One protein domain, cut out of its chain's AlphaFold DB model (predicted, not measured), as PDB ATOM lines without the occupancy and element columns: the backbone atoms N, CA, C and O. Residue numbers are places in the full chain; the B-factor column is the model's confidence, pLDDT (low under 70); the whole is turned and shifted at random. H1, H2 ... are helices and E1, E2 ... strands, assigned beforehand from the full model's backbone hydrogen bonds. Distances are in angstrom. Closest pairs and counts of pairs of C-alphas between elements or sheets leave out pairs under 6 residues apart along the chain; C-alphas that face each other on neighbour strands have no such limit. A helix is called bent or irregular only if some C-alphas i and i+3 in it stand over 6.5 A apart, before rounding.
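This is residues 46 to 194 of the 226 residues of the protein "CENP-V/GFA domain-containing protein" of Pseudogymnoascus sp. VKM F-4517 (FW-2822) (UniProt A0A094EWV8). A four-stranded antiparallel sheet, E2 - E3 - E6 - E5, has the helices H1 and H2 packed side by side on one face. On the side away from the helices, a smaller antiparallel sheet, E7 - E8 - E9, sits near the E2 edge, while the short pair E1 and E4 extends beyond one end of the large sheet. The printed part has 149 residues with two named helices and nine named strands, in the order H1 E1 E2 E3 E4 H2 E5 E6 E7 E8 E9. Its class is mixed, helices and strands; it is compact, with a radius of gyration of the C-alphas of 15.3 A and spans of 46 by 37 by 31 A.

Begin at H1, residues 46 to 60, and H2, residues 104 to 116: they touch, opposite ways at a shallow tilt of 17 degrees, with Cys 59 and Arg 104 their closest C-alphas at 5.0 A. Under them look for E2, residues 72 to 78, E3, residues 83 to 90, E6, residues 129 to 137, and E5, residues 122 to 126; H1 and H2 are on the same face of this sheet, two layers, at heights over the sheet of 8.9 A and 8.5 A. In the hairpin E2 and E3, N 75 and O 87 are 2.8 A apart; between E3 and E6, N 88 and O 132 are 2.8 A apart; in the hairpin E5 and E6, N 124 and O 131 are 2.9 A apart. E1, residues 65 to 68, and E4, residues 99 to 102, are antiparallel, with N 67 and O 100 at 2.8 A. E7, residues 148 to 153, E8, residues 159 to 164, and E9, residues 171 to 176, form a meander, each strand the antiparallel neighbour of the one before; N 162 and O 150 are 2.8 A apart, N 161 and O 175 2.8 A. The closest C-alphas of E2 and E7 are Val 74 and Thr 149, 6.8 A apart. O i to N i+4 pairs are within hydrogen-bond range in 10 of 11 cases in H1 and 7 of 9 in H2.

Find C-alpha 46 at (157.301, 116.842, 194.259); from there H1 runs 23.4 A and is irregular, with C-alphas 46 and 49 7.4 A apart. H2 measures 17.6 A, E3 23.1 A and E6 25.9 A. E9 ends at C-alpha 176, (163.204, 92.037, 203.502).

Asn 95 and Val 194 have the C-alphas farthest apart, 48.2 A. The printed part has no cut, and no link is long. Residues 177 to 194 hold no named element. The mean pLDDT of the printed part is 90.2; residues 138 to 139 are under 70.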
ATOM      1  N   ASN A  46     156.875 116.222 195.517       94.81
ATOM      2  CA  ASN A  46     157.301 116.842 194.259       94.81
ATOM      3  C   ASN A  46     157.905 115.845 193.246       94.81
ATOM      4  O   ASN A  46     157.987 116.159 192.061       94.81
ATOM      5  N   ASP A  47     158.289 114.641 193.677       95.88
ATOM      6  CA  ASP A  47     158.894 113.614 192.823       95.88
ATOM      7  C   ASP A  47     157.872 112.753 192.069       95.88
ATOM      8  O   ASP A  47     158.262 111.848 191.332       95.88
ATOM      9  N   GLN A  48     156.565 113.006 192.214       96.81
ATOM     10  CA  GLN A  48     155.535 112.164 191.592       96.81
ATOM     11  C   GLN A  48     155.707 112.061 190.065       96.81
ATOM     12  O   GLN A  48     155.641 110.966 189.512       96.81
ATOM     13  N   ASN A  49     156.023 113.166 189.381       97.38
ATOM     14  CA  ASN A  49     156.279 113.152 187.935       97.38
ATOM     15  C   ASN A  49     157.555 112.376 187.568       97.38
ATOM     16  O   ASN A  49     157.578 111.662 186.566       97.38
ATOM     17  N   ALA A  50     158.607 112.470 188.384       97.25
ATOM     18  CA  ALA A  50     159.823 111.688 188.180       97.25
ATOM     19  C   ALA A  50     159.547 110.183 188.353       97.25
ATOM     20  O   ALA A  50     160.009 109.376 187.546       97.25
ATOM     21  N   ALA A  51     158.713 109.810 189.328       97.50
ATOM     22  CA  ALA A  51     158.262 108.434 189.504       97.50
ATOM     23  C   ALA A  51     157.433 107.930 188.308       97.50
ATOM     24  O   ALA A  51     157.590 106.780 187.901       97.50
ATOM     25  N   LEU A  52     156.608 108.775 187.682       98.25
ATOM     26  CA  LEU A  52     155.884 108.414 186.455       98.25
ATOM     27  C   LEU A  52     156.819 108.176 185.259       98.25
ATOM     28  O   LEU A  52     156.642 107.204 184.525       98.25
ATOM     29  N   ASN A  53     157.863 108.992 185.101       98.00
ATOM     30  CA  ASN A  53     158.891 108.770 184.074       98.00
ATOM     31  C   ASN A  53     159.685 107.474 184.326       98.00
ATOM     32  O   ASN A  53     160.044 106.751 183.387       98.00
ATOM     33  N   ALA A  54     159.938 107.143 185.596       97.75
ATOM     34  CA  ALA A  54     160.529 105.865 185.980       97.75
ATOM     35  C   ALA A  54     159.618 104.685 185.600       97.75
ATOM     36  O   ALA A  54     160.101 103.705 185.032       97.75
ATOM     37  N   VAL A  55     158.303 104.802 185.827       98.44
ATOM     38  CA  VAL A  55     157.303 103.809 185.391       98.44
ATOM     39  C   VAL A  55     157.347 103.612 183.877       98.44
ATOM     40  O   VAL A  55     157.427 102.472 183.413       98.44
ATOM     41  N   GLU A  56     157.414 104.698 183.106       98.19
ATOM     42  CA  GLU A  56     157.559 104.629 181.649       98.19
ATOM     43  C   GLU A  56     158.819 103.881 181.215       98.19
ATOM     44  O   GLU A  56     158.759 102.965 180.386       98.19
ATOM     45  N   THR A  57     159.955 104.222 181.813       97.19
ATOM     46  CA  THR A  57     161.232 103.567 181.525       97.19
ATOM     47  C   THR A  57     161.174 102.076 181.862       97.19
ATOM     48  O   THR A  57     161.616 101.238 181.072       97.19
ATOM     49  N   ALA A  58     160.575 101.725 183.002       96.88
ATOM     50  CA  ALA A  58     160.444 100.349 183.460       96.88
ATOM     51  C   ALA A  58     159.561  99.507 182.531       96.88
ATOM     52  O   ALA A  58     159.941  98.400 182.140       96.88
ATOM     53  N   CYS A  59     158.409 100.043 182.132       98.19
ATOM     54  CA  CYS A  59     157.435  99.345 181.296       98.19
ATOM     55  C   CYS A  59     157.800  99.322 179.806       98.19
ATOM     56  O   CYS A  59     157.306  98.469 179.069       98.19
ATOM     57  N   LYS A  60     158.677 100.214 179.326       96.56
ATOM     58  CA  LYS A  60     159.220 100.133 177.957       96.56
ATOM     59  C   LYS A  60     160.233  99.001 177.787       96.56
ATOM     60  O   LYS A  60     160.355  98.469 176.684       96.56
ATOM     61  N   GLY A  61     160.937  98.632 178.856       93.38
ATOM     62  CA  GLY A  61     162.011  97.645 178.803       93.38
ATOM     63  C   GLY A  61     161.883  96.566 179.876       93.38
ATOM     64  O   GLY A  61     161.271  95.528 179.629       93.38
ATOM     65  N   PRO A  62     162.494  96.767 181.051       90.94
ATOM     66  CA  PRO A  62     162.801  95.685 181.986       90.94
ATOM     67  C   PRO A  62     161.596  94.970 182.619       90.94
ATOM     68  O   PRO A  62     161.743  93.820 183.035       90.94
ATOM     69  N   LEU A  63     160.435  95.621 182.723       95.94
ATOM     70  CA  LEU A  63     159.212  95.027 183.284       95.94
ATOM     71  C   LEU A  63     158.233  94.529 182.210       95.94
ATOM     72  O   LEU A  63     157.184  93.986 182.535       95.94
ATOM     73  N   LYS A  64     158.571  94.673 180.925       95.56
ATOM     74  CA  LYS A  64     157.790  94.123 179.814       95.56
ATOM     75  C   LYS A  64     158.210  92.683 179.518       95.56
ATOM     76  O   LYS A  64     159.370  92.301 179.679       95.56
ATOM     77  N   GLY A  65     157.278  91.889 178.996       96.50
ATOM     78  CA  GLY A  65     157.571  90.595 178.383       96.50
ATOM     79  C   GLY A  65     156.873  89.427 179.064       96.50
ATOM     80  O   GLY A  65     155.910  89.606 179.804       96.50
ATOM     81  N   LYS A  66     157.333  88.210 178.758       97.56
ATOM     82  CA  LYS A  66     156.758  86.964 179.276       97.56
ATOM     83  C   LYS A  66     157.182  86.733 180.723       97.56
ATOM     84  O   LYS A  66     158.377  86.764 181.002       97.56
ATOM     85  N   TYR A  67     156.216  86.445 181.587       97.00
ATOM     86  CA  TYR A  67     156.387  86.030 182.977       97.00
ATOM     87  C   TYR A  67     155.888  84.597 183.154       97.00
ATOM     88  O   TYR A  67     154.902  84.187 182.531       97.00
ATOM     89  N   ASN A  68     156.544  83.851 184.036       93.88
ATOM     90  CA  ASN A  68     156.045  82.583 184.556       93.88
ATOM     91  C   ASN A  68     155.195  82.815 185.809       93.88
ATOM     92  O   ASN A  68     155.316  83.839 186.482       93.88
ATOM     93  N   LYS A  69     154.306  81.876 186.136       92.19
ATOM     94  CA  LYS A  69     153.461  81.969 187.330       92.19
ATOM     95  C   LYS A  69     154.319  82.182 188.578       92.19
ATOM     96  O   LYS A  69     155.295  81.465 188.781       92.19
ATOM     97  N   ARG A  70     153.918  83.136 189.422       86.75
ATOM     98  CA  ARG A  70     154.634  83.601 190.627       86.75
ATOM     99  C   ARG A  70     155.954  84.337 190.365       86.75
ATOM    100  O   ARG A  70     156.577  84.793 191.320       86.75
ATOM    101  N   GLU A  71     156.369  84.511 189.111       87.56
ATOM    102  CA  GLU A  71     157.521  85.349 188.784       87.56
ATOM    103  C   GLU A  71     157.210  86.808 189.120       87.56
ATOM    104  O   GLU A  71     156.137  87.323 188.798       87.56
ATOM    105  N   THR A  72     158.173  87.473 189.749       89.12
ATOM    106  CA  THR A  72     158.129  88.899 190.065       89.12
ATOM    107  C   THR A  72     159.420  89.538 189.583       89.12
ATOM    108  O   THR A  72     160.502  88.998 189.801       89.12
ATOM    109  N   ARG A  73     159.310  90.689 188.923       90.44
ATOM    110  CA  ARG A  73     160.453  91.503 188.505       90.44
ATOM    111  C   ARG A  73     160.375  92.861 189.164       90.44
ATOM    112  O   ARG A  73     159.287  93.412 189.325       90.44
ATOM    113  N   VAL A  74     161.544  93.385 189.501       86.44
ATOM    114  CA  VAL A  74     161.702  94.633 190.237       86.44
ATOM    115  C   VAL A  74     162.707  95.520 189.516       86.44
ATOM    116  O   VAL A  74     163.722  95.039 189.000       86.44
ATOM    117  N   LYS A  75     162.428  96.820 189.474       90.31
ATOM    118  CA  LYS A  75     163.361  97.847 189.019       90.31
ATOM    119  C   LYS A  75     163.328  99.041 189.955       90.31
ATOM    120  O   LYS A  75     162.256  99.482 190.347       90.31
ATOM    121  N   CYS A  76     164.506  99.544 190.293       88.50
ATOM    122  CA  CYS A  76     164.677 100.729 191.117       88.50
ATOM    123  C   CYS A  76     165.157 101.890 190.243       88.50
ATOM    124  O   CYS A  76     165.998 101.688 189.363       88.50
ATOM    125  N   TYR A  77     164.610 103.078 190.480       89.81
ATOM    126  CA  TYR A  77     164.986 104.307 189.792       89.81
ATOM    127  C   TYR A  77     165.154 105.430 190.804       89.81
ATOM    128  O   TYR A  77     164.253 105.675 191.604       89.81
ATOM    129  N   ASN A  78     166.282 106.132 190.727       89.75
ATOM    130  CA  ASN A  78     166.540 107.302 191.560       89.75
ATOM    131  C   ASN A  78     165.534 108.423 191.240       89.75
ATOM    132  O   ASN A  78     165.189 108.649 190.076       89.75
ATOM    133  N   LEU A  79     165.100 109.127 192.279       90.75
ATOM    134  CA  LEU A  79     164.308 110.356 192.231       90.75
ATOM    135  C   LEU A  79     165.190 111.534 192.687       90.75
ATOM    136  O   LEU A  79     166.419 111.438 192.639       90.75
ATOM    137  N   SER A  80     164.603 112.673 193.076       88.75
ATOM    138  CA  SER A  80     165.405 113.784 193.598       88.75
ATOM    139  C   SER A  80     166.034 113.458 194.960       88.75
ATOM    140  O   SER A  80     165.505 112.677 195.755       88.75
ATOM    141  N   GLY A  81     167.189 114.076 195.230       85.94
ATOM    142  CA  GLY A  81     167.921 113.894 196.483       85.94
ATOM    143  C   GLY A  81     168.280 112.430 196.739       85.94
ATOM    144  O   GLY A  81     168.857 111.763 195.877       85.94
ATOM    145  N   ASP A  82     167.932 111.940 197.929       82.81
ATOM    146  CA  ASP A  82     168.170 110.563 198.376       82.81
ATOM    147  C   ASP A  82     166.977 109.628 198.205       82.81
ATOM    148  O   ASP A  82     166.955 108.543 198.770       82.81
ATOM    149  N   LYS A  83     165.994 110.012 197.391       88.19
ATOM    150  CA  LYS A  83     164.830 109.167 197.140       88.19
ATOM    151  C   LYS A  83     165.013 108.263 195.930       88.19
ATOM    152  O   LYS A  83     165.664 108.634 194.953       88.19
ATOM    153  N   SER A  84     164.315 107.138 195.942       90.56
ATOM    154  CA  SER A  84     164.049 106.317 194.762       90.56
ATOM    155  C   SER A  84     162.600 105.863 194.708       90.56
ATOM    156  O   SER A  84     161.814 106.069 195.633       90.56
ATOM    157  N   VAL A  85     162.241 105.220 193.599       93.38
ATOM    158  CA  VAL A  85     161.042 104.400 193.501       93.38
ATOM    159  C   VAL A  85     161.400 102.984 193.070       93.38
ATOM    160  O   VAL A  85     162.032 102.757 192.033       93.38
ATOM    161  N   LYS A  86     160.927 102.013 193.851       92.75
ATOM    162  CA  LYS A  86     160.984 100.590 193.533       92.75
ATOM    163  C   LYS A  86     159.680 100.173 192.862       92.75
ATOM    164  O   LYS A  86     158.601 100.244 193.450       92.75
ATOM    165  N   LEU A  87     159.794  99.744 191.613       95.94
ATOM    166  CA  LEU A  87     158.693  99.349 190.745       95.94
ATOM    167  C   LEU A  87     158.704  97.844 190.541       95.94
ATOM    168  O   LEU A  87     159.704  97.271 190.104       95.94
ATOM    169  N   THR A  88     157.571  97.214 190.814       95.44
ATOM    170  CA  THR A  88     157.435  95.765 190.815       95.44
ATOM    171  C   THR A  88     156.227  95.343 189.995       95.44
ATOM    172  O   THR A  88     155.114  95.820 190.217       95.44
ATOM    173  N   VAL A  89     156.449  94.386 189.095       96.75
ATOM    174  CA  VAL A  89     155.394  93.667 188.370       96.75
ATOM    175  C   VAL A  89     155.562  92.179 188.629       96.75
ATOM    176  O   VAL A  89     156.659  91.641 188.455       96.75
ATOM    177  N   GLY A  90     154.486  91.502 189.025       94.25
ATOM    178  CA  GLY A  90     154.496  90.055 189.232       94.25
ATOM    179  C   GLY A  90     153.269  89.353 188.669       94.25
ATOM    180  O   GLY A  90     152.155  89.854 188.790       94.25
ATOM    181  N   LEU A  91     153.456  88.166 188.086       95.69
ATOM    182  CA  LEU A  91     152.368  87.281 187.648       95.69
ATOM    183  C   LEU A  91     151.877  86.444 188.839       95.69
ATOM    184  O   LEU A  91     152.056  85.225 188.901       95.69
ATOM    185  N   THR A  92     151.339  87.130 189.845       91.88
ATOM    186  CA  THR A  92     150.993  86.556 191.157       91.88
ATOM    187  C   THR A  92     149.514  86.697 191.506       91.88
ATOM    188  O   THR A  92     149.118  86.306 192.600       91.88
ATOM    189  N   GLY A  93     148.694  87.268 190.620       89.50
ATOM    190  CA  GLY A  93     147.267  87.450 190.871       89.50
ATOM    191  C   GLY A  93     146.481  86.143 190.889       89.50
ATOM    192  O   GLY A  93     146.924  85.123 190.359       89.50
ATOM    193  N   SER A  94     145.292  86.171 191.490       89.94
ATOM    194  CA  SER A  94     144.433  84.990 191.651       89.94
ATOM    195  C   SER A  94     144.074  84.320 190.322       89.94
ATOM    196  O   SER A  94     143.918  83.102 190.272       89.94
ATOM    197  N   ASN A  95     144.019  85.094 189.233       92.50
ATOM    198  CA  ASN A  95     143.702  84.586 187.896       92.50
ATOM    199  C   ASN A  95     144.948  84.138 187.112       92.50
ATOM    200  O   ASN A  95     144.826  83.683 185.976       92.50
ATOM    201  N   ALA A  96     146.149  84.249 187.695       91.81
ATOM    202  CA  ALA A  96     147.399  83.973 187.001       91.81
ATOM    203  C   ALA A  96     147.496  82.511 186.521       91.81
ATOM    204  O   ALA A  96     147.583  81.556 187.312       91.81
ATOM    205  N   GLY A  97     147.545  82.356 185.195       92.44
ATOM    206  CA  GLY A  97     147.886  81.112 184.505       92.44
ATOM    207  C   GLY A  97     149.364  80.731 184.650       92.44
ATOM    208  O   GLY A  97     150.115  81.367 185.386       92.44
ATOM    209  N   SER A  98     149.797  79.679 183.950       96.44
ATOM    210  CA  SER A  98     151.186  79.185 183.999       96.44
ATOM    211  C   SER A  98     152.202  80.199 183.468       96.44
ATOM    212  O   SER A  98     153.293  80.321 184.019       96.44
ATOM    213  N   THR A  99     151.841  80.940 182.418       97.31
ATOM    214  CA  THR A  99     152.630  82.045 181.866       97.31
ATOM    215  C   THR A  99     151.710  83.132 181.323       97.31
ATOM    216  O   THR A  99     150.577  82.845 180.932       97.31
ATOM    217  N   ARG A 100     152.194  84.374 181.278       97.44
ATOM    218  CA  ARG A 100     151.510  85.497 180.625       97.44
ATOM    219  C   ARG A 100     152.531  86.544 180.200       97.44
ATOM    220  O   ARG A 100     153.517  86.765 180.896       97.44
ATOM    221  N   THR A 101     152.292  87.185 179.066       97.81
ATOM    222  CA  THR A 101     153.080  88.337 178.623       97.81
ATOM    223  C   THR A 101     152.376  89.612 179.055       97.81
ATOM    224  O   THR A 101     151.192  89.754 178.768       97.81
ATOM    225  N   ILE A 102     153.094  90.508 179.730       97.44
ATOM    226  CA  ILE A 102     152.636  91.880 179.956       97.44
ATOM    227  C   ILE A 102     153.231  92.776 178.873       97.44
ATOM    228  O   ILE A 102     154.436  92.712 178.587       97.44
ATOM    229  N   ASP A 103     152.389  93.584 178.240       97.06
ATOM    230  CA  ASP A 103     152.842  94.633 177.332       97.06
ATOM    231  C   ASP A 103     153.116  95.946 178.084       97.06
ATOM    232  O   ASP A 103     152.983  96.044 179.307       97.06
ATOM    233  N   ARG A 104     153.563  96.962 177.336       97.25
ATOM    234  CA  ARG A 104     153.880  98.277 177.897       97.25
ATOM    235  C   ARG A 104     152.647  98.907 178.545       97.25
ATOM    236  O   ARG A 104     152.765  99.447 179.636       97.25
ATOM    237  N   ASP A 105     151.498  98.866 177.885       97.44
ATOM    238  CA  ASP A 105     150.328  99.646 178.281       97.44
ATOM    239  C   ASP A 105     149.635  99.030 179.497       97.44
ATOM    240  O   ASP A 105     149.273  99.759 180.422       97.44
ATOM    241  N   GLU A 106     149.556  97.698 179.576       97.12
ATOM    242  CA  GLU A 106     149.073  96.986 180.766       97.12
ATOM    243  C   GLU A 106     150.005  97.222 181.972       97.12
ATOM    244  O   GLU A 106     149.534  97.451 183.090       97.12
ATOM    245  N   CYS A 107     151.326  97.238 181.751       97.88
ATOM    246  CA  CYS A 107     152.314  97.573 182.783       97.88
ATOM    247  C   CYS A 107     152.141  99.016 183.289       97.88
ATOM    248  O   CYS A 107     152.025  99.243 184.497       97.88
ATOM    249  N   MET A 108     152.063  99.982 182.364       97.75
ATOM    250  CA  MET A 108     151.899 101.405 182.672       97.75
ATOM    251  C   MET A 108     150.598 101.670 183.420       97.75
ATOM    252  O   MET A 108     150.606 102.379 184.427       97.75
ATOM    253  N   ASN A 109     149.485 101.100 182.947       95.62
ATOM    254  CA  ASN A 109     148.164 101.314 183.527       95.62
ATOM    255  C   ASN A 109     148.104 100.858 184.990       95.62
ATOM    256  O   ASN A 109     147.500 101.541 185.818       95.62
ATOM    257  N   GLY A 110     148.739  99.728 185.310       94.88
ATOM    258  CA  GLY A 110     148.818  99.220 186.674       94.88
ATOM    259  C   GLY A 110     149.711 100.077 187.568       94.88
ATOM    260  O   GLY A 110     149.232 100.623 188.559       94.88
ATOM    261  N   LEU A 111     150.988 100.245 187.204       97.56
ATOM    262  CA  LEU A 111     151.968 100.946 188.047       97.56
ATOM    263  C   LEU A 111     151.656 102.436 188.234       97.56
ATOM    264  O   LEU A 111     151.801 102.953 189.338       97.56
ATOM    265  N   THR A 112     151.169 103.122 187.196       97.38
ATOM    266  CA  THR A 112     150.800 104.548 187.288       97.38
ATOM    267  C   THR A 112     149.730 104.778 188.353       97.38
ATOM    268  O   THR A 112     149.771 105.777 189.066       97.38
ATOM    269  N   LYS A 113     148.794 103.837 188.524       94.94
ATOM    270  CA  LYS A 113     147.741 103.950 189.542       94.94
ATOM    271  C   LYS A 113     148.286 103.845 190.962       94.94
ATOM    272  O   LYS A 113     147.729 104.497 191.839       94.94
ATOM    273  N   GLU A 114     149.358 103.087 191.179       96.38
ATOM    274  CA  GLU A 114     150.025 103.019 192.485       96.38
ATOM    275  C   GLU A 114     150.813 104.306 192.794       96.38
ATOM    276  O   GLU A 114     150.966 104.653 193.958       96.38
ATOM    277  N   VAL A 115     151.259 105.053 191.775       96.75
ATOM    278  CA  VAL A 115     151.970 106.337 191.946       96.75
ATOM    279  C   VAL A 115     151.008 107.519 192.119       96.75
ATOM    280  O   VAL A 115     151.205 108.372 192.984       96.75
ATOM    281  N   VAL A 116     149.963 107.595 191.289       95.12
ATOM    282  CA  VAL A 116     149.044 108.749 191.254       95.12
ATOM    283  C   VAL A 116     148.050 108.710 192.407       95.12
ATOM    284  O   VAL A 116     147.817 109.729 193.053       95.12
ATOM    285  N   ASN A 117     147.476 107.539 192.693       93.12
ATOM    286  CA  ASN A 117     146.402 107.430 193.684       93.12
ATOM    287  C   ASN A 117     146.920 107.188 195.106       93.12
ATOM    288  O   ASN A 117     146.148 107.282 196.058       93.12
ATOM    289  N   CYS A 118     148.210 106.883 195.262       93.00
ATOM    290  CA  CYS A 118     148.826 106.647 196.557       93.00
ATOM    291  C   CYS A 118     150.080 107.518 196.713       93.00
ATOM    292  O   CYS A 118     151.141 107.206 196.184       93.00
ATOM    293  N   GLY A 119     149.989 108.596 197.501       93.62
ATOM    294  CA  GLY A 119     151.117 109.523 197.701       93.62
ATOM    295  C   GLY A 119     152.366 108.886 198.327       93.62
ATOM    296  O   GLY A 119     153.466 109.401 198.158       93.62
ATOM    297  N   LYS A 120     152.210 107.751 199.020       94.50
ATOM    298  CA  LYS A 120     153.303 106.940 199.578       94.50
ATOM    299  C   LYS A 120     153.544 105.639 198.811       94.50
ATOM    300  O   LYS A 120     154.164 104.738 199.347       94.50
ATOM    301  N   GLY A 121     153.009 105.511 197.599       95.56
ATOM    302  CA  GLY A 121     153.018 104.252 196.865       95.56
ATOM    303  C   GLY A 121     151.942 103.265 197.320       95.56
ATOM    304  O   GLY A 121     151.191 103.501 198.275       95.56
ATOM    305  N   GLY A 122     151.851 102.149 196.610       94.69
ATOM    306  CA  GLY A 122     150.846 101.116 196.830       94.69
ATOM    307  C   GLY A 122     151.278  99.754 196.302       94.69
ATOM    308  O   GLY A 122     152.275  99.633 195.587       94.69
ATOM    309  N   ASP A 123     150.532  98.725 196.696       94.62
ATOM    310  CA  ASP A 123     150.757  97.332 196.311       94.62
ATOM    311  C   ASP A 123     149.435  96.620 196.039       94.62
ATOM    312  O   ASP A 123     148.844  95.972 196.907       94.62
ATOM    313  N   THR A 124     148.955  96.751 194.810       92.81
ATOM    314  CA  THR A 124     147.676  96.180 194.411       92.81
ATOM    315  C   THR A 124     147.896  94.971 193.515       92.81
ATOM    316  O   THR A 124     148.569  95.029 192.487       92.81
ATOM    317  N   THR A 125     147.268  93.857 193.882       92.44
ATOM    318  CA  THR A 125     147.143  92.691 193.008       92.44
ATOM    319  C   THR A 125     145.760  92.703 192.386       92.44
ATOM    320  O   THR A 125     144.780  92.754 193.112       92.44
ATOM    321  N   TYR A 126     145.682  92.683 191.058       87.06
ATOM    322  CA  TYR A 126     144.428  92.714 190.315       87.06
ATOM    323  C   TYR A 126     144.469  91.732 189.143       87.06
ATOM    324  O   TYR A 126     145.356  91.776 188.286       87.06
ATOM    325  N   GLY A 127     143.486  90.830 189.102       90.88
ATOM    326  CA  GLY A 127     143.381  89.802 188.073       90.88
ATOM    327  C   GLY A 127     144.602  88.880 188.052       90.88
ATOM    328  O   GLY A 127     144.747  88.012 188.911       90.88
ATOM    329  N   ASN A 128     145.462  89.047 187.046       94.62
ATOM    330  CA  ASN A 128     146.679  88.250 186.861       94.62
ATOM    331  C   ASN A 128     147.911  88.867 187.536       94.62
ATOM    332  O   ASN A 128     148.860  88.152 187.857       94.62
ATOM    333  N   TRP A 129     147.917  90.184 187.728       95.81
ATOM    334  CA  TRP A 129     149.137  90.945 187.961       95.81
ATOM    335  C   TRP A 129     149.147  91.594 189.338       95.81
ATOM    336  O   TRP A 129     148.135  92.109 189.807       95.81
ATOM    337  N   ARG A 130     150.318  91.609 189.967       95.88
ATOM    338  CA  ARG A 130     150.647  92.484 191.090       95.88
ATOM    339  C   ARG A 130     151.420  93.679 190.569       95.88
ATOM    340  O   ARG A 130     152.410  93.497 189.862       95.88
ATOM    341  N   TYR A 131     150.980  94.863 190.967       96.62
ATOM    342  CA  TYR A 131     151.630  96.136 190.708       96.62
ATOM    343  C   TYR A 131     151.985  96.757 192.045       96.62
ATOM    344  O   TYR A 131     151.104  97.000 192.869       96.62
ATOM    345  N   ARG A 132     153.273  97.011 192.256       96.44
ATOM    346  CA  ARG A 132     153.744  97.718 193.441       96.44
ATOM    347  C   ARG A 132     154.666  98.850 193.025       96.44
ATOM    348  O   ARG A 132     155.618  98.621 192.282       96.44
ATOM    349  N   ALA A 133     154.372 100.049 193.508       96.38
ATOM    350  CA  ALA A 133     155.229 101.215 193.380       96.38
ATOM    351  C   ALA A 133     155.500 101.739 194.784       96.38
ATOM    352  O   ALA A 133     154.563 102.007 195.529       96.38
ATOM    353  N   ASP A 134     156.770 101.815 195.151       93.69
ATOM    354  CA  ASP A 134     157.193 102.059 196.525       93.69
ATOM    355  C   ASP A 134     158.282 103.134 196.538       93.69
ATOM    356  O   ASP A 134     159.410 102.845 196.120       93.69
ATOM    357  N   PRO A 135     157.944 104.387 196.890       93.38
ATOM    358  CA  PRO A 135     158.937 105.420 197.105       93.38
ATOM    359  C   PRO A 135     159.711 105.120 198.385       93.38
ATOM    360  O   PRO A 135     159.118 104.925 199.443       93.38
ATOM    361  N   ASN A 136     161.034 105.161 198.291       85.94
ATOM    362  CA  ASN A 136     161.929 104.981 199.423       85.94
ATOM    363  C   ASN A 136     162.840 106.198 199.560       85.94
ATOM    364  O   ASN A 136     163.161 106.861 198.576       85.94
ATOM    365  N   GLU A 137     163.238 106.496 200.791       80.00
ATOM    366  CA  GLU A 137     164.434 107.290 201.067       80.00
ATOM    367  C   GLU A 137     165.566 106.267 201.165       80.00
ATOM    368  O   GLU A 137     165.612 105.469 202.098       80.00
ATOM    369  N   ASP A 138     166.382 106.176 200.119       67.25
ATOM    370  CA  ASP A 138     167.336 105.089 199.961       67.25
ATOM    371  C   ASP A 138     168.405 105.143 201.046       67.25
ATOM    372  O   ASP A 138     169.248 106.039 201.064       67.25
ATOM    373  N   ALA A 139     168.454 104.104 201.880       63.91
ATOM    374  CA  ALA A 139     169.602 103.862 202.747       63.91
ATOM    375  C   ALA A 139     170.870 103.522 201.935       63.91
ATOM    376  O   ALA A 139     171.985 103.749 202.404       63.91
ATOM    377  N   VAL A 140     170.719 102.967 200.722       73.94
ATOM    378  CA  VAL A 140     171.827 102.572 199.838       73.94
ATOM    379  C   VAL A 140     171.494 102.853 198.377       73.94
ATOM    380  O   VAL A 140     170.473 102.406 197.861       73.94
ATOM    381  N   LYS A 141     172.426 103.510 197.680       75.88
ATOM    382  CA  LYS A 141     172.353 103.788 196.242       75.88
ATOM    383  C   LYS A 141     173.397 102.989 195.473       75.88
ATOM    384  O   LYS A 141     174.584 103.026 195.792       75.88
ATOM    385  N   VAL A 142     172.973 102.327 194.397       78.19
ATOM    386  CA  VAL A 142     173.902 101.729 193.424       78.19
ATOM    387  C   VAL A 142     174.378 102.832 192.486       78.19
ATOM    388  O   VAL A 142     173.640 103.269 191.606       78.19
ATOM    389  N   SER A 143     175.603 103.307 192.695       81.06
ATOM    390  CA  SER A 143     176.177 104.426 191.936       81.06
ATOM    391  C   SER A 143     176.652 104.039 190.533       81.06
ATOM    392  O   SER A 143     176.726 104.892 189.652       81.06
ATOM    393  N   SER A 144     176.988 102.764 190.310       80.69
ATOM    394  CA  SER A 144     177.509 102.265 189.035       80.69
ATOM    395  C   SER A 144     177.289 100.757 188.868       80.69
ATOM    396  O   SER A 144     176.991 100.047 189.827       80.69
ATOM    397  N   GLY A 145     177.440 100.270 187.631       83.44
ATOM    398  CA  GLY A 145     177.292  98.855 187.278       83.44
ATOM    399  C   GLY A 145     175.850  98.412 187.004       83.44
ATOM    400  O   GLY A 145     174.884  99.149 187.212       83.44
ATOM    401  N   THR A 146     175.700  97.184 186.499       79.19
ATOM    402  CA  THR A 146     174.386  96.551 186.313       79.19
ATOM    403  C   THR A 146     174.090  95.601 187.466       79.19
ATOM    404  O   THR A 146     174.984  94.957 188.007       79.19
ATOM    405  N   HIS A 147     172.817  95.495 187.843       87.75
ATOM    406  CA  HIS A 147     172.379  94.572 188.884       87.75
ATOM    407  C   HIS A 147     171.170  93.757 188.423       87.75
ATOM    408  O   HIS A 147     170.363  94.187 187.585       87.75
ATOM    409  N   LYS A 148     171.030  92.567 189.002       85.50
ATOM    410  CA  LYS A 148     169.825  91.742 188.930       85.50
ATOM    411  C   LYS A 148     169.257  91.548 190.326       85.50
ATOM    412  O   LYS A 148     169.970  91.655 191.319       85.50
ATOM    413  N   THR A 149     167.963  91.265 190.376       86.31
ATOM    414  CA  THR A 149     167.238  90.999 191.615       86.31
ATOM    415  C   THR A 149     166.668  89.592 191.583       86.31
ATOM    416  O   THR A 149     166.113  89.175 190.564       86.31
ATOM    417  N   PHE A 150     166.760  88.885 192.700       86.38
ATOM    418  CA  PHE A 150     166.090  87.609 192.924       86.38
ATOM    419  C   PHE A 150     165.322  87.674 194.241       86.38
ATOM    420  O   PHE A 150     165.860  88.133 195.244       86.38
ATOM    421  N   THR A 151     164.072  87.221 194.238       88.38
ATOM    422  CA  THR A 151     163.181  87.307 195.398       88.38
ATOM    423  C   THR A 151     162.765  85.905 195.830       88.38
ATOM    424  O   THR A 151     162.341  85.104 194.995       88.38
ATOM    425  N   LYS A 152     162.866  85.605 197.128       85.88
ATOM    426  CA  LYS A 152     162.505  84.301 197.698       85.88
ATOM    427  C   LYS A 152     161.880  84.475 199.081       85.88
ATOM    428  O   LYS A 152     162.303  85.337 199.844       85.88
ATOM    429  N   ALA A 153     160.905  83.628 199.407       85.06
ATOM    430  CA  ALA A 153     160.431  83.487 200.780       85.06
ATOM    431  C   ALA A 153     161.524  82.843 201.650       85.06
ATOM    432  O   ALA A 153     162.092  81.808 201.289       85.06
ATOM    433  N   HIS A 154     161.824  83.484 202.769       82.62
ATOM    434  CA  HIS A 154     162.636  82.964 203.854       82.62
ATOM    435  C   HIS A 154     161.811  81.984 204.702       82.62
ATOM    436  O   HIS A 154     160.583  81.956 204.622       82.62
ATOM    437  N   GLU A 155     162.480  81.167 205.510       81.38
ATOM    438  CA  GLU A 155     161.874  80.060 206.266       81.38
ATOM    439  C   GLU A 155     160.815  80.525 207.280       81.38
ATOM    440  O   GLU A 155     159.834  79.825 207.512       81.38
ATOM    441  N   ASN A 156     160.951  81.748 207.796       79.06
ATOM    442  CA  ASN A 156     159.985  82.408 208.681       79.06
ATOM    443  C   ASN A 156     158.846  83.136 207.931       79.06
ATOM    444  O   ASN A 156     158.049  83.837 208.546       79.06
ATOM    445  N   GLY A 157     158.769  83.013 206.603       79.19
ATOM    446  CA  GLY A 157     157.697  83.577 205.780       79.19
ATOM    447  C   GLY A 157     157.945  84.982 205.229       79.19
ATOM    448  O   GLY A 157     157.209  85.390 204.330       79.19
ATOM    449  N   MET A 158     158.981  85.702 205.680       82.31
ATOM    450  CA  MET A 158     159.327  87.001 205.087       82.31
ATOM    451  C   MET A 158     159.916  86.828 203.686       82.31
ATOM    452  O   MET A 158     160.588  85.843 203.386       82.31
ATOM    453  N   VAL A 159     159.699  87.790 202.805       82.12
ATOM    454  CA  VAL A 159     160.223  87.789 201.445       82.12
ATOM    455  C   VAL A 159     161.521  88.585 201.396       82.12
ATOM    456  O   VAL A 159     161.530  89.805 201.547       82.12
ATOM    457  N   ILE A 160     162.623  87.896 201.103       88.94
ATOM    458  CA  ILE A 160     163.927  88.523 200.884       88.94
ATOM    459  C   ILE A 160     164.102  88.802 199.394       88.94
ATOM    460  O   ILE A 160     163.972  87.906 198.557       88.94
ATOM    461  N   THR A 161     164.452  90.041 199.063       88.56
ATOM    462  CA  THR A 161     164.932  90.444 197.739       88.56
ATOM    463  C   THR A 161     166.442  90.636 197.795       88.56
ATOM    464  O   THR A 161     166.944  91.424 198.586       88.56
ATOM    465  N   ILE A 162     167.170  89.902 196.959       91.31
ATOM    466  CA  ILE A 162     168.630  89.947 196.851       91.31
ATOM    467  C   ILE A 162     168.988  90.701 195.576       91.31
ATOM    468  O   ILE A 162     168.600  90.273 194.486       91.31
ATOM    469  N   THR A 163     169.760  91.775 195.707       90.62
ATOM    470  CA  THR A 163     170.327  92.532 194.587       90.62
ATOM    471  C   THR A 163     171.789  92.136 194.405       90.62
ATOM    472  O   THR A 163     172.576  92.221 195.347       90.62
ATOM    473  N   PHE A 164     172.170  91.683 193.210       92.75
ATOM    474  CA  PHE A 164     173.497  91.120 192.939       92.75
ATOM    475  C   PHE A 164     174.056  91.524 191.569       92.75
ATOM    476  O   PHE A 164     173.306  91.867 190.647       92.75
ATOM    477  N   CYS A 165     175.382  91.459 191.430       90.12
ATOM    478  CA  CYS A 165     176.076  91.667 190.161       90.12
ATOM    479  C   CYS A 165     175.895  90.440 189.245       90.12
ATOM    480  O   CYS A 165     176.244  89.329 189.652       90.12
ATOM    481  N   PRO A 166     175.386  90.590 188.009       91.38
ATOM    482  CA  PRO A 166     175.131  89.453 187.129       91.38
ATOM    483  C   PRO A 166     176.395  88.790 186.568       91.38
ATOM    484  O   PRO A 166     176.284  87.686 186.043       91.38
ATOM    485  N   GLU A 167     177.556  89.442 186.647       92.50
ATOM    486  CA  GLU A 167     178.809  88.942 186.065       92.50
ATOM    487  C   GLU A 167     179.612  88.093 187.056       92.50
ATOM    488  O   GLU A 167     180.106  87.030 186.693       92.50
ATOM    489  N   CYS A 168     179.701  88.525 188.319       90.81
ATOM    490  CA  CYS A 168     180.468  87.833 189.363       90.81
ATOM    491  C   CYS A 168     179.605  87.192 190.461       90.81
ATOM    492  O   CYS A 168     180.144  86.590 191.386       90.81
ATOM    493  N   ALA A 169     178.277  87.336 190.394       89.56
ATOM    494  CA  ALA A 169     177.315  86.839 191.384       89.56
ATOM    495  C   ALA A 169     177.479  87.388 192.819       89.56
ATOM    496  O   ALA A 169     176.800  86.927 193.737       89.56
ATOM    497  N   THR A 170     178.319  88.407 193.033       91.69
ATOM    498  CA  THR A 170     178.456  89.078 194.334       91.69
ATOM    499  C   THR A 170     177.146  89.760 194.730       91.69
ATOM    500  O   THR A 170     176.564  90.515 193.944       91.69
ATOM    501  N   THR A 171     176.687  89.518 195.961       92.50
ATOM    502  CA  THR A 171     175.529  90.225 196.527       92.50
ATOM    503  C   THR A 171     175.925  91.662 196.850       92.50
ATOM    504  O   THR A 171     176.893  91.892 197.568       92.50
ATOM    505  N   ILE A 172     175.167  92.621 196.322       90.88
ATOM    506  CA  ILE A 172     175.363  94.050 196.579       90.88
ATOM    507  C   ILE A 172     174.657  94.412 197.890       90.88
ATOM    508  O   ILE A 172     175.296  94.905 198.810       90.88
ATOM    509  N   TYR A 173     173.359  94.113 197.999       91.38
ATOM    510  CA  TYR A 173     172.571  94.259 199.227       91.38
ATOM    511  C   TYR A 173     171.339  93.344 199.195       91.38
ATOM    512  O   TYR A 173     170.969  92.809 198.143       91.38
ATOM    513  N   LYS A 174     170.688  93.165 200.348       90.94
ATOM    514  CA  LYS A 174     169.388  92.492 200.464       90.94
ATOM    515  C   LYS A 174     168.381  93.379 201.184       90.94
ATOM    516  O   LYS A 174     168.747  94.164 202.050       90.94
ATOM    517  N   GLU A 175     167.117  93.191 200.857       88.31
ATOM    518  CA  GLU A 175     165.969  93.805 201.523       88.31
ATOM    519  C   GLU A 175     165.018  92.696 201.974       88.31
ATOM    520  O   GLU A 175     164.938  91.654 201.315       88.31
ATOM    521  N   ALA A 176     164.273  92.923 203.051       86.50
ATOM    522  CA  ALA A 176     163.204  92.037 203.502       86.50
ATOM    523  C   ALA A 176     161.919  92.844 203.727       86.50
ATOM    524  O   ALA A 176     161.983  94.024 204.056       86.50
ATOM    525  N   ASP A 177     160.757  92.221 203.525       79.56
ATOM    526  CA  ASP A 177     159.441  92.863 203.689       79.56
ATOM    527  C   ASP A 177     158.870  92.776 205.118       79.56
ATOM    528  O   ASP A 177     157.703  93.096 205.346       79.56
ATOM    529  N   GLU A 178     159.700  92.378 206.083       80.38
ATOM    530  CA  GLU A 178     159.370  92.338 207.506       80.38
ATOM    531  C   GLU A 178     159.647  93.705 208.169       80.38
ATOM    532  O   GLU A 178     160.510  94.473 207.737       80.38
ATOM    533  N   VAL A 179     158.888  94.041 209.216       73.62
ATOM    534  CA  VAL A 179     158.897  95.358 209.867       73.62
ATOM    535  C   VAL A 179     160.264  95.720 210.462       73.62
ATOM    536  O   VAL A 179     160.656  96.885 210.384       73.62
ATOM    537  N   ALA A 180     161.015  94.765 211.009       78.62
ATOM    538  CA  ALA A 180     162.357  94.967 211.560       78.62
ATOM    539  C   ALA A 180     163.388  95.391 210.501       78.62
ATOM    540  O   ALA A 180     164.403  96.007 210.843       78.62
ATOM    541  N   PHE A 181     163.117  95.106 209.224       79.81
ATOM    542  CA  PHE A 181     163.954  95.489 208.085       79.81
ATOM    543  C   PHE A 181     163.440  96.710 207.329       79.81
ATOM    544  O   PHE A 181     164.031  97.107 206.323       79.81
ATOM    545  N   LYS A 182     162.367  97.339 207.809       74.06
ATOM    546  CA  LYS A 182     161.851  98.552 207.193       74.06
ATOM    547  C   LYS A 182     162.914  99.654 207.212       74.06
ATOM    548  O   LYS A 182     163.534  99.902 208.244       74.06
ATOM    549  N   ASP A 183     163.100 100.303 206.064       70.81
ATOM    550  CA  ASP A 183     164.083 101.371 205.843       70.81
ATOM    551  C   ASP A 183     165.542 100.926 206.110       70.81
ATOM    552  O   ASP A 183     166.436 101.744 206.318       70.81
ATOM    553  N   LYS A 184     165.798  99.608 206.096       82.00
ATOM    554  CA  LYS A 184     167.124  99.007 206.269       82.00
ATOM    555  C   LYS A 184     167.460  98.112 205.088       82.00
ATOM    556  O   LYS A 184     166.597  97.481 204.482       82.00
ATOM    557  N   VAL A 185     168.752  97.994 204.817       87.56
ATOM    558  CA  VAL A 185     169.280  96.987 203.898       87.56
ATOM    559  C   VAL A 185     170.326  96.140 204.600       87.56
ATOM    560  O   VAL A 185     171.033  96.597 205.494       87.56
ATOM    561  N   ILE A 186     170.430  94.887 204.177       89.12
ATOM    562  CA  ILE A 186     171.456  93.961 204.639       89.12
ATOM    563  C   ILE A 186     172.630  94.063 203.671       89.12
ATOM    564  O   ILE A 186     172.514  93.686 202.500       89.12
ATOM    565  N   LEU A 187     173.763  94.546 204.172       89.75
ATOM    566  CA  LEU A 187     175.043  94.555 203.471       89.75
ATOM    567  C   LEU A 187     175.933  93.445 204.021       89.75
ATOM    568  O   LEU A 187     175.931  93.160 205.217       89.75
ATOM    569  N   GLN A 188     176.702  92.810 203.143       89.00
ATOM    570  CA  GLN A 188     177.733  91.873 203.571       89.00
ATOM    571  C   GLN A 188     179.001  92.669 203.863       89.00
ATOM    572  O   GLN A 188     179.547  93.297 202.965       89.00
ATOM    573  N   THR A 189     179.489  92.647 205.102       87.81
ATOM    574  CA  THR A 189     180.664  93.443 205.500       87.81
ATOM    575  C   THR A 189     181.901  93.144 204.651       87.81
ATOM    576  O   THR A 189     182.650  94.056 204.323       87.81
ATOM    577  N   GLY A 190     182.064  91.897 204.193       86.06
ATOM    578  CA  GLY A 190     183.153  91.488 203.301       86.06
ATOM    579  C   GLY A 190     183.139  92.112 201.896       86.06
ATOM    580  O   GLY A 190     184.099  91.925 201.158       86.06
ATOM    581  N   THR A 191     182.082  92.834 201.504       86.81
ATOM    582  CA  THR A 191     182.036  93.588 200.236       86.81
ATOM    583  C   THR A 191     182.287  95.085 200.419       86.81
ATOM    584  O   THR A 191     182.307  95.826 199.434       86.81
ATOM    585  N   LEU A 192     182.495  95.547 201.655       86.88
ATOM    586  CA  LEU A 192     182.759  96.949 201.949       86.88
ATOM    587  C   LEU A 192     184.257  97.247 201.856       86.88
ATOM    588  O   LEU A 192     185.085  96.532 202.410       86.88
ATOM    589  N   ASN A 193     184.597  98.353 201.199       86.12
ATOM    590  CA  ASN A 193     185.965  98.863 201.126       86.12
ATOM    591  C   ASN A 193     186.179 100.001 202.142       86.12
ATOM    592  O   ASN A 193     186.527 101.122 201.772       86.12
ATOM    593  N   VAL A 194     185.870  99.734 203.413       82.75
ATOM    594  CA  VAL A 194     185.989 100.684 204.536       82.75
ATOM    595  C   VAL A 194     186.659 100.003 205.731       82.75
ATOM    596  O   VAL A 194     186.759  98.779 205.769       82.75
TER     597      VAL A 194